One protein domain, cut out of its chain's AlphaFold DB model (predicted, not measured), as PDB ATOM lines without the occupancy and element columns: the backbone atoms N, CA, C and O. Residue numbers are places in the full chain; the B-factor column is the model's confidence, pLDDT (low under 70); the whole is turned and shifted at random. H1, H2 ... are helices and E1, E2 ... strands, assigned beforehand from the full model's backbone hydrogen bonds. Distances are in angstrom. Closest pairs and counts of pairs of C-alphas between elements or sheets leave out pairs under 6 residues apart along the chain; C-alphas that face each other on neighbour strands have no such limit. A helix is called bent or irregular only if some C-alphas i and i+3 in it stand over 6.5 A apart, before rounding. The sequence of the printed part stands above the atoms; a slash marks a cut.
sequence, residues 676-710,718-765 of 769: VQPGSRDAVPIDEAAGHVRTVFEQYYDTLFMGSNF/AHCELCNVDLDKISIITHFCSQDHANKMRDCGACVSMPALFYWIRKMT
ATOM      1  N   VAL A 676     -21.315  -8.155  44.331       84.75
ATOM      2  CA  VAL A 676     -21.773  -9.490  44.744       84.75
ATOM      3  C   VAL A 676     -21.319  -9.808  46.163       84.75
ATOM      4  O   VAL A 676     -20.294  -9.311  46.640       84.75
ATOM      5  N   GLN A 677     -22.082 -10.665  46.843       83.00
ATOM      6  CA  GLN A 677     -21.775 -11.087  48.207       83.00
ATOM      7  C   GLN A 677     -20.467 -11.912  48.250       83.00
ATOM      8  O   GLN A 677     -20.290 -12.818  47.419       83.00
ATOM      9  N   PRO A 678     -19.567 -11.657  49.223       83.75
ATOM     10  CA  PRO A 678     -18.374 -12.473  49.437       83.75
ATOM     11  C   PRO A 678     -18.715 -13.948  49.624       83.75
ATOM     12  O   PRO A 678     -19.641 -14.292  50.356       83.75
ATOM     13  N   GLY A 679     -17.946 -14.826  48.980       81.00
ATOM     14  CA  GLY A 679     -18.143 -16.277  49.046       81.00
ATOM     15  C   GLY A 679     -19.119 -16.841  48.011       81.00
ATOM     16  O   GLY A 679     -19.260 -18.061  47.924       81.00
ATOM     17  N   SER A 680     -19.754 -15.996  47.191       86.31
ATOM     18  CA  SER A 680     -20.408 -16.481  45.973       86.31
ATOM     19  C   SER A 680     -19.365 -17.029  44.992       86.31
ATOM     20  O   SER A 680     -18.220 -16.577  44.956       86.31
ATOM     21  N   ARG A 681     -19.753 -18.034  44.194       87.31
ATOM     22  CA  ARG A 681     -18.856 -18.723  43.246       87.31
ATOM     23  C   ARG A 681     -18.184 -17.767  42.251       87.31
ATOM     24  O   ARG A 681     -17.090 -18.059  41.783       87.31
ATOM     25  N   ASP A 682     -18.839 -16.644  41.973       86.69
ATOM     26  CA  ASP A 682     -18.427 -15.649  40.988       86.69
ATOM     27  C   ASP A 682     -17.937 -14.339  41.638       86.69
ATOM     28  O   ASP A 682     -17.821 -13.326  40.951       86.69
ATOM     29  N   ALA A 683     -17.654 -14.324  42.946       91.69
ATOM     30  CA  ALA A 683     -17.103 -13.158  43.634       91.69
ATOM     31  C   ALA A 683     -15.584 -13.053  43.462       91.69
ATOM     32  O   ALA A 683     -14.842 -13.957  43.843       91.69
ATOM     33  N   VAL A 684     -15.124 -11.901  42.974       91.69
ATOM     34  CA  VAL A 684     -13.704 -11.534  42.900       91.69
ATOM     35  C   VAL A 684     -13.416 -10.410  43.898       91.69
ATOM     36  O   VAL A 684     -14.107  -9.385  43.871       91.69
ATOM     37  N   PRO A 685     -12.409 -10.548  44.778       94.12
ATOM     38  CA  PRO A 685     -11.960  -9.452  45.630       94.12
ATOM     39  C   PRO A 685     -11.542  -8.231  44.800       94.12
ATOM     40  O   PRO A 685     -10.917  -8.372  43.749       94.12
ATOM     41  N   ILE A 686     -11.841  -7.021  45.282       93.75
ATOM     42  CA  ILE A 686     -11.561  -5.782  44.535       93.75
ATOM     43  C   ILE A 686     -10.082  -5.613  44.175       93.75
ATOM     44  O   ILE A 686      -9.782  -5.131  43.091       93.75
ATOM     45  N   ASP A 687      -9.154  -6.054  45.027       92.38
ATOM     46  CA  ASP A 687      -7.716  -5.945  44.753       92.38
ATOM     47  C   ASP A 687      -7.289  -6.831  43.563       92.38
ATOM     48  O   ASP A 687      -6.489  -6.414  42.725       92.38
ATOM     49  N   GLU A 688      -7.877  -8.025  43.439       94.94
ATOM     50  CA  GLU A 688      -7.641  -8.941  42.317       94.94
ATOM     51  C   GLU A 688      -8.315  -8.426  41.036       94.94
ATOM     52  O   GLU A 688      -7.683  -8.337  39.982       94.94
ATOM     53  N   ALA A 689      -9.574  -7.983  41.138       93.50
ATOM     54  CA  ALA A 689     -10.312  -7.409  40.017       93.50
ATOM     55  C   ALA A 689      -9.642  -6.131  39.472       93.50
ATOM     56  O   ALA A 689      -9.455  -5.996  38.260       93.50
ATOM     57  N   ALA A 690      -9.225  -5.214  40.352       92.12
ATOM     58  CA  ALA A 690      -8.507  -3.997  39.983       92.12
ATOM     59  C   ALA A 690      -7.133  -4.309  39.377       92.12
ATOM     60  O   ALA A 690      -6.734  -3.646  38.422       92.12
ATOM     61  N   GLY A 691      -6.437  -5.339  39.874       92.69
ATOM     62  CA  GLY A 691      -5.197  -5.838  39.280       92.69
ATOM     63  C   GLY A 691      -5.394  -6.268  37.826       92.69
ATOM     64  O   GLY A 691      -4.706  -5.767  36.938       92.69
ATOM     65  N   HIS A 692      -6.391  -7.117  37.561       94.00
ATOM     66  CA  HIS A 692      -6.702  -7.571  36.204       94.00
ATOM     67  C   HIS A 692      -7.099  -6.427  35.263       94.00
ATOM     68  O   HIS A 692      -6.600  -6.358  34.137       94.00
ATOM     69  N   VAL A 693      -7.963  -5.514  35.717       90.50
ATOM     70  CA  VAL A 693      -8.371  -4.345  34.922       90.50
ATOM     71  C   VAL A 693      -7.174  -3.441  34.631       90.50
ATOM     72  O   VAL A 693      -6.998  -3.034  33.485       90.50
ATOM     73  N   ARG A 694      -6.320  -3.169  35.625       92.06
ATOM     74  CA  ARG A 694      -5.140  -2.308  35.469       92.06
ATOM     75  C   ARG A 694      -4.131  -2.888  34.487       92.06
ATOM     76  O   ARG A 694      -3.692  -2.163  33.605       92.06
ATOM     77  N   THR A 695      -3.821  -4.182  34.577       92.88
ATOM     78  CA  THR A 695      -2.888  -4.834  33.644       92.88
ATOM     79  C   THR A 695      -3.365  -4.722  32.197       92.88
ATOM     80  O   THR A 695      -2.586  -4.366  31.316       92.88
ATOM     81  N   VAL A 696      -4.651  -4.983  31.942       89.62
ATOM     82  CA  VAL A 696      -5.219  -4.891  30.587       89.62
ATOM     83  C   VAL A 696      -5.280  -3.433  30.123       89.62
ATOM     84  O   VAL A 696      -4.964  -3.138  28.973       89.62
ATOM     85  N   PHE A 697      -5.643  -2.510  31.015       87.69
ATOM     86  CA  PHE A 697      -5.687  -1.083  30.715       87.69
ATOM     87  C   PHE A 697      -4.306  -0.523  30.364       87.69
ATOM     88  O   PHE A 697      -4.184   0.150  29.349       87.69
ATOM     89  N   GLU A 698      -3.264  -0.839  31.136       88.50
ATOM     90  CA  GLU A 698      -1.882  -0.420  30.866       88.50
ATOM     91  C   GLU A 698      -1.347  -1.036  29.569       88.50
ATOM     92  O   GLU A 698      -0.726  -0.342  28.766       88.50
ATOM     93  N   GLN A 699      -1.644  -2.316  29.316       89.19
ATOM     94  CA  GLN A 699      -1.206  -3.011  28.105       89.19
ATOM     95  C   GLN A 699      -1.791  -2.402  26.822       89.19
ATOM     96  O   GLN A 699      -1.137  -2.420  25.778       89.19
ATOM     97  N   TYR A 700      -3.020  -1.887  26.884       84.88
ATOM     98  CA  TYR A 700      -3.738  -1.374  25.717       84.88
ATOM     99  C   TYR A 700      -4.016   0.129  25.769       84.88
ATOM    100  O   TYR A 700      -4.731   0.620  24.898       84.88
ATOM    101  N   TYR A 701      -3.435   0.866  26.718       83.19
ATOM    102  CA  TYR A 701      -3.722   2.285  26.961       83.19
ATOM    103  C   TYR A 701      -3.640   3.127  25.681       83.19
ATOM    104  O   TYR A 701      -4.608   3.790  25.301       83.19
ATOM    105  N   ASP A 702      -2.536   3.001  24.939       78.31
ATOM    106  CA  ASP A 702      -2.310   3.738  23.690       78.31
ATOM    107  C   ASP A 702      -3.324   3.366  22.596       78.31
ATOM    108  O   ASP A 702      -3.754   4.205  21.804       78.31
ATOM    109  N   THR A 703      -3.762   2.104  22.565       76.44
ATOM    110  CA  THR A 703      -4.722   1.611  21.561       76.44
ATOM    111  C   THR A 703      -6.159   1.999  21.916       76.44
ATOM    112  O   THR A 703      -6.953   2.317  21.029       76.44
ATOM    113  N   LEU A 704      -6.488   1.999  23.209       70.38
ATOM    114  CA  LEU A 704      -7.784   2.392  23.759       70.38
ATOM    115  C   LEU A 704      -8.025   3.895  23.614       70.38
ATOM    116  O   LEU A 704      -9.145   4.307  23.324       70.38
ATOM    117  N   PHE A 705      -6.975   4.706  23.755       71.88
ATOM    118  CA  PHE A 705      -7.061   6.158  23.615       71.88
ATOM    119  C   PHE A 705      -7.143   6.607  22.146       71.88
ATOM    120  O   PHE A 705      -7.822   7.582  21.829       71.88
ATOM    121  N   MET A 706      -6.487   5.884  21.228       62.12
ATOM    122  CA  MET A 706      -6.474   6.222  19.796       62.12
ATOM    123  C   MET A 706      -7.576   5.541  18.967       62.12
ATOM    124  O   MET A 706      -7.870   5.981  17.854       62.12
ATOM    125  N   GLY A 707      -8.192   4.468  19.471       57.91
ATOM    126  CA  GLY A 707      -9.182   3.675  18.745       57.91
ATOM    127  C   GLY A 707     -10.630   4.027  19.096       57.91
ATOM    128  O   GLY A 707     -11.113   3.708  20.176       57.91
ATOM    129  N   SER A 708     -11.396   4.538  18.129       55.53
ATOM    130  CA  SER A 708     -12.843   4.813  18.246       55.53
ATOM    131  C   SER A 708     -13.735   3.580  18.503       55.53
ATOM    132  O   SER A 708     -14.952   3.712  18.601       55.53
ATOM    133  N   ASN A 709     -13.158   2.378  18.602       56.16
ATOM    134  CA  ASN A 709     -13.882   1.109  18.738       56.16
ATOM    135  C   ASN A 709     -14.154   0.703  20.194       56.16
ATOM    136  O   ASN A 709     -14.878  -0.265  20.421       56.16
ATOM    137  N   PHE A 710     -13.588   1.418  21.171       59.03
ATOM    138  CA  PHE A 710     -13.832   1.159  22.594       59.03
ATOM    139  C   PHE A 710     -15.117   1.829  23.119       59.03
ATOM    140  O   PHE A 710     -15.518   1.621  24.259       59.03
ATOM    141  N   ALA A 718     -22.184   5.519  33.412       79.31
ATOM    142  CA  ALA A 718     -22.286   4.587  34.534       79.31
ATOM    143  C   ALA A 718     -22.333   5.367  35.849       79.31
ATOM    144  O   ALA A 718     -21.515   6.257  36.064       79.31
ATOM    145  N   HIS A 719     -23.263   5.022  36.733       83.62
ATOM    146  CA  HIS A 719     -23.307   5.565  38.086       83.62
ATOM    147  C   HIS A 719     -22.674   4.559  39.051       83.62
ATOM    148  O   HIS A 719     -23.083   3.399  39.098       83.62
ATOM    149  N   CYS A 720     -21.673   4.987  39.817       87.44
ATOM    150  CA  CYS A 720     -21.109   4.175  40.888       87.44
ATOM    151  C   CYS A 720     -21.879   4.458  42.180       87.44
ATOM    152  O   CYS A 720     -21.608   5.458  42.841       87.44
ATOM    153  N   GLU A 721     -22.800   3.572  42.564       84.00
ATOM    154  CA  GLU A 721     -23.630   3.733  43.773       84.00
ATOM    155  C   GLU A 721     -22.791   3.821  45.055       84.00
ATOM    156  O   GLU A 721     -23.089   4.593  45.964       84.00
ATOM    157  N   LEU A 722     -21.684   3.074  45.106       87.69
ATOM    158  CA  LEU A 722     -20.799   3.007  46.269       87.69
ATOM    159  C   LEU A 722     -20.027   4.322  46.498       87.69
ATOM    160  O   LEU A 722     -19.716   4.697  47.631       87.69
ATOM    161  N   CYS A 723     -19.714   5.043  45.420       90.19
ATOM    162  CA  CYS A 723     -19.064   6.349  45.493       90.19
ATOM    163  C   CYS A 723     -20.034   7.523  45.315       90.19
ATOM    164  O   CYS A 723     -19.639   8.644  45.634       90.19
ATOM    165  N   ASN A 724     -21.262   7.256  44.864       90.31
ATOM    166  CA  ASN A 724     -22.270   8.218  44.429       90.31
ATOM    167  C   ASN A 724     -21.720   9.215  43.390       90.31
ATOM    168  O   ASN A 724     -21.805  10.431  43.568       90.31
ATOM    169  N   VAL A 725     -21.082   8.695  42.335       88.88
ATOM    170  CA  VAL A 725     -20.466   9.497  41.264       88.88
ATOM    171  C   VAL A 725     -20.951   9.009  39.903       88.88
ATOM    172  O   VAL A 725     -20.891   7.813  39.617       88.88
ATOM    173  N   ASP A 726     -21.378   9.949  39.059       86.25
ATOM    174  CA  ASP A 726     -21.632   9.710  37.640       86.25
ATOM    175  C   ASP A 726     -20.312   9.723  36.870       86.25
ATOM    176  O   ASP A 726     -19.549  10.690  36.916       86.25
ATOM    177  N   LEU A 727     -20.034   8.630  36.171       84.94
ATOM    178  CA  LEU A 727     -18.774   8.401  35.487       84.94
ATOM    179  C   LEU A 727     -18.982   8.488  33.981       84.94
ATOM    180  O   LEU A 727     -19.843   7.816  33.398       84.94
ATOM    181  N   ASP A 728     -18.149   9.305  33.340       81.62
ATOM    182  CA  ASP A 728     -17.982   9.245  31.896       81.62
ATOM    183  C   ASP A 728     -17.179   7.996  31.489       81.62
ATOM    184  O   ASP A 728     -16.584   7.294  32.309       81.62
ATOM    185  N   LYS A 729     -17.155   7.704  30.188       71.81
ATOM    186  CA  LYS A 729     -16.609   6.451  29.641       71.81
ATOM    187  C   LYS A 729     -15.144   6.191  30.004       71.81
ATOM    188  O   LYS A 729     -14.756   5.036  30.144       71.81
ATOM    189  N   ILE A 730     -14.335   7.242  30.124       69.44
ATOM    190  CA  ILE A 730     -12.907   7.132  30.459       69.44
ATOM    191  C   ILE A 730     -12.745   7.045  31.982       69.44
ATOM    192  O   ILE A 730     -11.882   6.321  32.482       69.44
ATOM    193  N   SER A 731     -13.628   7.720  32.715       82.69
ATOM    194  CA  SER A 731     -13.632   7.768  34.170       82.69
ATOM    195  C   SER A 731     -14.069   6.460  34.821       82.69
ATOM    196  O   SER A 731     -13.727   6.241  35.974       82.69
ATOM    197  N   ILE A 732     -14.763   5.560  34.114       85.12
ATOM    198  CA  ILE A 732     -15.156   4.247  34.657       85.12
ATOM    199  C   ILE A 732     -13.922   3.440  35.086       85.12
ATOM    200  O   ILE A 732     -13.796   3.023  36.237       85.12
ATOM    201  N   ILE A 733     -12.952   3.254  34.189       87.44
ATOM    202  CA  ILE A 733     -11.787   2.408  34.489       87.44
ATOM    203  C   ILE A 733     -10.883   3.080  35.524       87.44
ATOM    204  O   ILE A 733     -10.419   2.429  36.462       87.44
ATOM    205  N   THR A 734     -10.662   4.391  35.400       88.62
ATOM    206  CA  THR A 734      -9.819   5.129  36.350       88.62
ATOM    207  C   THR A 734     -10.453   5.191  37.739       88.62
ATOM    208  O   THR A 734      -9.744   5.032  38.730       88.62
ATOM    209  N   HIS A 735     -11.778   5.339  37.827       92.56
ATOM    210  CA  HIS A 735     -12.513   5.286  39.088       92.56
ATOM    211  C   HIS A 735     -12.482   3.892  39.709       92.56
ATOM    212  O   HIS A 735     -12.191   3.769  40.897       92.56
ATOM    213  N   PHE A 736     -12.728   2.841  38.920       92.38
ATOM    214  CA  PHE A 736     -12.691   1.457  39.399       92.38
ATOM    215  C   PHE A 736     -11.309   1.084  39.958       92.38
ATOM    216  O   PHE A 736     -11.205   0.463  41.011       92.38
ATOM    217  N   CYS A 737     -10.238   1.538  39.301       92.12
ATOM    218  CA  CYS A 737      -8.857   1.327  39.736       92.12
ATOM    219  C   CYS A 737      -8.375   2.303  40.826       92.12
ATOM    220  O   CYS A 737      -7.214   2.204  41.239       92.12
ATOM    221  N   SER A 738      -9.211   3.255  41.258       94.12
ATOM    222  CA  SER A 738      -8.832   4.264  42.249       94.12
ATOM    223  C   SER A 738      -8.762   3.674  43.658       94.12
ATOM    224  O   SER A 738      -9.584   2.845  44.055       94.12
ATOM    225  N   GLN A 739      -7.789   4.141  44.445       92.62
ATOM    226  CA  GLN A 739      -7.609   3.682  45.822       92.62
ATOM    227  C   GLN A 739      -8.830   4.010  46.697       92.62
ATOM    228  O   GLN A 739      -9.202   3.213  47.554       92.62
ATOM    229  N   ASP A 740      -9.478   5.150  46.451       92.00
ATOM    230  CA  ASP A 740     -10.652   5.592  47.206       92.00
ATOM    231  C   ASP A 740     -11.853   4.663  46.989       92.00
ATOM    232  O   ASP A 740     -12.539   4.306  47.949       92.00
ATOM    233  N   HIS A 741     -12.087   4.222  45.749       92.25
ATOM    234  CA  HIS A 741     -13.130   3.244  45.443       92.25
ATOM    235  C   HIS A 741     -12.813   1.874  46.060       92.25
ATOM    236  O   HIS A 741     -13.670   1.280  46.716       92.25
ATOM    237  N   ALA A 742     -11.566   1.407  45.928       91.06
ATOM    238  CA  ALA A 742     -11.128   0.132  46.497       91.06
ATOM    239  C   ALA A 742     -11.250   0.094  48.031       91.06
ATOM    240  O   ALA A 742     -11.679  -0.912  48.595       91.06
ATOM    241  N   ASN A 743     -10.921   1.199  48.711       91.44
ATOM    242  CA  ASN A 743     -11.088   1.325  50.160       91.44
ATOM    243  C   ASN A 743     -12.561   1.206  50.563       91.44
ATOM    244  O   ASN A 743     -12.889   0.361  51.390       91.44
ATOM    245  N   LYS A 744     -13.462   1.952  49.910       90.69
ATOM    246  CA  LYS A 744     -14.903   1.855  50.188       90.69
ATOM    247  C   LYS A 744     -15.457   0.451  49.917       90.69
ATOM    248  O   LYS A 744     -16.322  -0.020  50.650       90.69
ATOM    249  N   MET A 745     -14.965  -0.235  48.883       88.88
ATOM    250  CA  MET A 745     -15.369  -1.615  48.600       88.88
ATOM    251  C   MET A 745     -14.924  -2.590  49.692       88.88
ATOM    252  O   MET A 745     -15.696  -3.475  50.060       88.88
ATOM    253  N   ARG A 746     -13.715  -2.409  50.238       91.25
ATOM    254  CA  ARG A 746     -13.232  -3.182  51.391       91.25
ATOM    255  C   ARG A 746     -14.054  -2.913  52.644       91.25
ATOM    256  O   ARG A 746     -14.434  -3.865  53.316       91.25
ATOM    257  N   ASP A 747     -14.366  -1.649  52.914       90.12
ATOM    258  CA  ASP A 747     -15.134  -1.244  54.095       90.12
ATOM    259  C   ASP A 747     -16.552  -1.840  54.084       90.12
ATOM    260  O   ASP A 747     -17.069  -2.247  55.122       90.12
ATOM    261  N   CYS A 748     -17.155  -1.961  52.899       85.44
ATOM    262  CA  CYS A 748     -18.459  -2.597  52.713       85.44
ATOM    263  C   CYS A 748     -18.387  -4.127  52.567       85.44
ATOM    264  O   CYS A 748     -19.429  -4.768  52.433       85.44
ATOM    265  N   GLY A 749     -17.184  -4.714  52.547       88.00
ATOM    266  CA  GLY A 749     -16.979  -6.137  52.287       88.00
ATOM    267  C   GLY A 749     -17.575  -6.590  50.955       88.00
ATOM    268  O   GLY A 749     -18.099  -7.691  50.876       88.00
ATOM    269  N   ALA A 750     -17.572  -5.745  49.927       86.88
ATOM    270  CA  ALA A 750     -18.178  -6.063  48.641       86.88
ATOM    271  C   ALA A 750     -17.175  -6.751  47.699       86.88
ATOM    272  O   ALA A 750     -15.971  -6.488  47.749       86.88
ATOM    273  N   CYS A 751     -17.666  -7.613  46.806       90.25
ATOM    274  CA  CYS A 751     -16.866  -8.238  45.752       90.25
ATOM    275  C   CYS A 751     -17.387  -7.861  44.361       90.25
ATOM    276  O   CYS A 751     -18.535  -7.453  44.201       90.25
ATOM    277  N   VAL A 752     -16.533  -8.001  43.351       91.31
ATOM    278  CA  VAL A 752     -16.866  -7.739  41.946       91.31
ATOM    279  C   VAL A 752     -17.332  -9.036  41.294       91.31
ATOM    280  O   VAL A 752     -16.732 -10.089  41.505       91.31
ATOM    281  N   SER A 753     -18.392  -8.969  40.490       91.25
ATOM    282  CA  SER A 753     -18.876 -10.110  39.709       91.25
ATOM    283  C   SER A 753     -17.850 -10.523  38.642       91.25
ATOM    284  O   SER A 753     -17.503  -9.733  37.763       91.25
ATOM    285  N   MET A 754     -17.384 -11.773  38.683       90.19
ATOM    286  CA  MET A 754     -16.434 -12.349  37.724       90.19
ATOM    287  C   MET A 754     -16.930 -12.231  36.263       90.19
ATOM    288  O   MET A 754     -16.156 -11.809  35.400       90.19
ATOM    289  N   PRO A 755     -18.211 -12.509  35.940       86.88
ATOM    290  CA  PRO A 755     -18.757 -12.233  34.612       86.88
ATOM    291  C   PRO A 755     -18.673 -10.762  34.169       86.88
ATOM    292  O   PRO A 755     -18.349 -10.503  33.008       86.88
ATOM    293  N   ALA A 756     -18.921  -9.807  35.075       86.75
ATOM    294  CA  ALA A 756     -18.801  -8.378  34.771       86.75
ATOM    295  C   ALA A 756     -17.333  -7.990  34.529       86.75
ATOM    296  O   ALA A 756     -17.012  -7.309  33.553       86.75
ATOM    297  N   LEU A 757     -16.416  -8.507  35.353       91.50
ATOM    298  CA  LEU A 757     -14.976  -8.336  35.173       91.50
ATOM    299  C   LEU A 757     -14.516  -8.847  33.797       91.50
ATOM    300  O   LEU A 757     -13.847  -8.124  33.055       91.50
ATOM    301  N   PHE A 758     -14.921 -10.060  33.407       89.88
ATOM    302  CA  PHE A 758     -14.571 -10.622  32.100       89.88
ATOM    303  C   PHE A 758     -15.181  -9.859  30.929       89.88
ATOM    304  O   PHE A 758     -14.519  -9.708  29.897       89.88
ATOM    305  N   TYR A 759     -16.414  -9.371  31.064       88.25
ATOM    306  CA  TYR A 759     -17.035  -8.524  30.051       88.25
ATOM    307  C   TYR A 759     -16.175  -7.284  29.780       88.25
ATOM    308  O   TYR A 759     -15.831  -7.011  28.626       88.25
ATOM    309  N   TRP A 760     -15.761  -6.582  30.837       86.62
ATOM    310  CA  TRP A 760     -14.954  -5.370  30.716       86.62
ATOM    311  C   TRP A 760     -13.539  -5.653  30.208       86.62
ATOM    312  O   TRP A 760     -13.079  -4.965  29.296       86.62
ATOM    313  N   ILE A 761     -12.876  -6.711  30.684       89.81
ATOM    314  CA  ILE A 761     -11.573  -7.149  30.149       89.81
ATOM    315  C   ILE A 761     -11.669  -7.446  28.650       89.81
ATOM    316  O   ILE A 761     -10.838  -6.991  27.860       89.81
ATOM    317  N   ARG A 762     -12.713  -8.169  28.232       89.31
ATOM    318  CA  ARG A 762     -12.942  -8.494  26.821       89.31
ATOM    319  C   ARG A 762     -13.228  -7.250  25.989       89.31
ATOM    320  O   ARG A 762     -12.794  -7.194  24.844       89.31
ATOM    321  N   LYS A 763     -13.940  -6.263  26.537       83.75
ATOM    322  CA  LYS A 763     -14.154  -4.972  25.872       83.75
ATOM    323  C   LYS A 763     -12.848  -4.195  25.718       83.75
ATOM    324  O   LYS A 763     -12.654  -3.589  24.669       83.75
ATOM    325  N   MET A 764     -11.973  -4.210  26.730       84.75
ATOM    326  CA  MET A 764     -10.681  -3.495  26.724       84.75
ATOM    327  C   MET A 764      -9.640  -4.154  25.825       84.75
ATOM    328  O   MET A 764      -8.718  -3.497  25.352       84.75
ATOM    329  N   THR A 765      -9.794  -5.447  25.551       88.00
ATOM    330  CA  THR A 765      -8.872  -6.178  24.690       88.00
ATOM    331  C   THR A 765      -9.265  -5.970  23.222       88.00
ATOM    332  O   THR A 765     -10.345  -6.411  22.816       88.00
TER     333      THR A 765
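What this domain is: This is residues 676 to 710 and 718 to 765 of the 769 residues of an uncharacterized protein of Pristionchus pacificus (UniProt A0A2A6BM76). A long helix, H1, lies side by side with H4, which runs the same way, while on another side of H1 the short H2 packs on its residues 690 to 697 and H3 meets just its first residues, 686 to 687, both running opposite ways to it. A small hairpin of two strands, E1 and E2, sits beyond H2, and the short strand E3 leads straight into H4. The printed part has 83 residues, with four named helices and three named strands in the order H1, E1, E2, H2, H3, E3, H4; the one sheet, E1 - E2, is antiparallel, and the class is mostly helix. The whole is compact, with a radius of gyration of the C-alphas of 12.8 A and spans of 37 by 26 by 18 A.

Where its parts are: The printed part begins at Val 676, with its C-alpha at (-21.773, -9.490, 44.744). H1, residues 686 to 706, measures 28.0 A and begins with C-alpha 686 at (-11.561, -5.782, 44.535). It is irregular: C-alphas 699 and 702 are 8.1 A apart, and it has a kink of 67 degrees near residue 700. After the cut come E1, residues 718 to 720, and E2, residues 725 to 727. H2 is residues 731 to 736, 8.2 A, and H3 is residues 739 to 747, 12.2 A. E3, residues 751 to 753, is followed at once by H4, residues 754 to 764, 15.2 A, which ends with C-alpha 764 at (-10.681, -3.495, 26.724).

How they stand to each other: H1 and H4 touch at a shallow tilt of 17 degrees, the same way; their closest C-alphas, of Val 693 and Ile 761, are 6.4 A apart. With residues 686 to 687 alone, H1 touches H3 at a shallow tilt of 26 degrees, opposite ways; the closest C-alphas, of Ile 686 and Ala 742, are 6.2 A apart. H1 and H2 only just touch, with 3 pairs of C-alphas within 8 A; the closest, of Ala 690 and Phe 736, are 6.9 A apart. H2 and H3 are close but not clearly touching, with the C-alphas of His 735 and His 741 closest at 6.7 A. H4 is apart from H2 and H3. E1 and E2 form an antiparallel hairpin, with N 720 and O 725 at 2.9 A and N 727 and O 718 at 2.8 A, within hydrogen-bond range. The closest C-alphas of E1 and H2, of Ala 718 and Ile 732, are 7.1 A apart. E3 pairs with no named strand, but residues 683 to 684 pair antiparallel with its residues 752 to 753. In H2, H3 and H4 every O i to N i+4 pair is within hydrogen-bond range; in H1, 15 of 17 are.

The domain as a whole: The two C-alphas farthest apart, of Gly 679 and Met 706, are 38.7 A apart. Residues 711 to 717 are not printed, and C-alphas 710 and 718 are 15.0 A apart across this cut, which lies in the link from H1 to E1. The links that are printed whole are tight. The mean pLDDT of the printed part is 85.8, and the model's confidence is under 70 at residues 706 to 710 and residue 730.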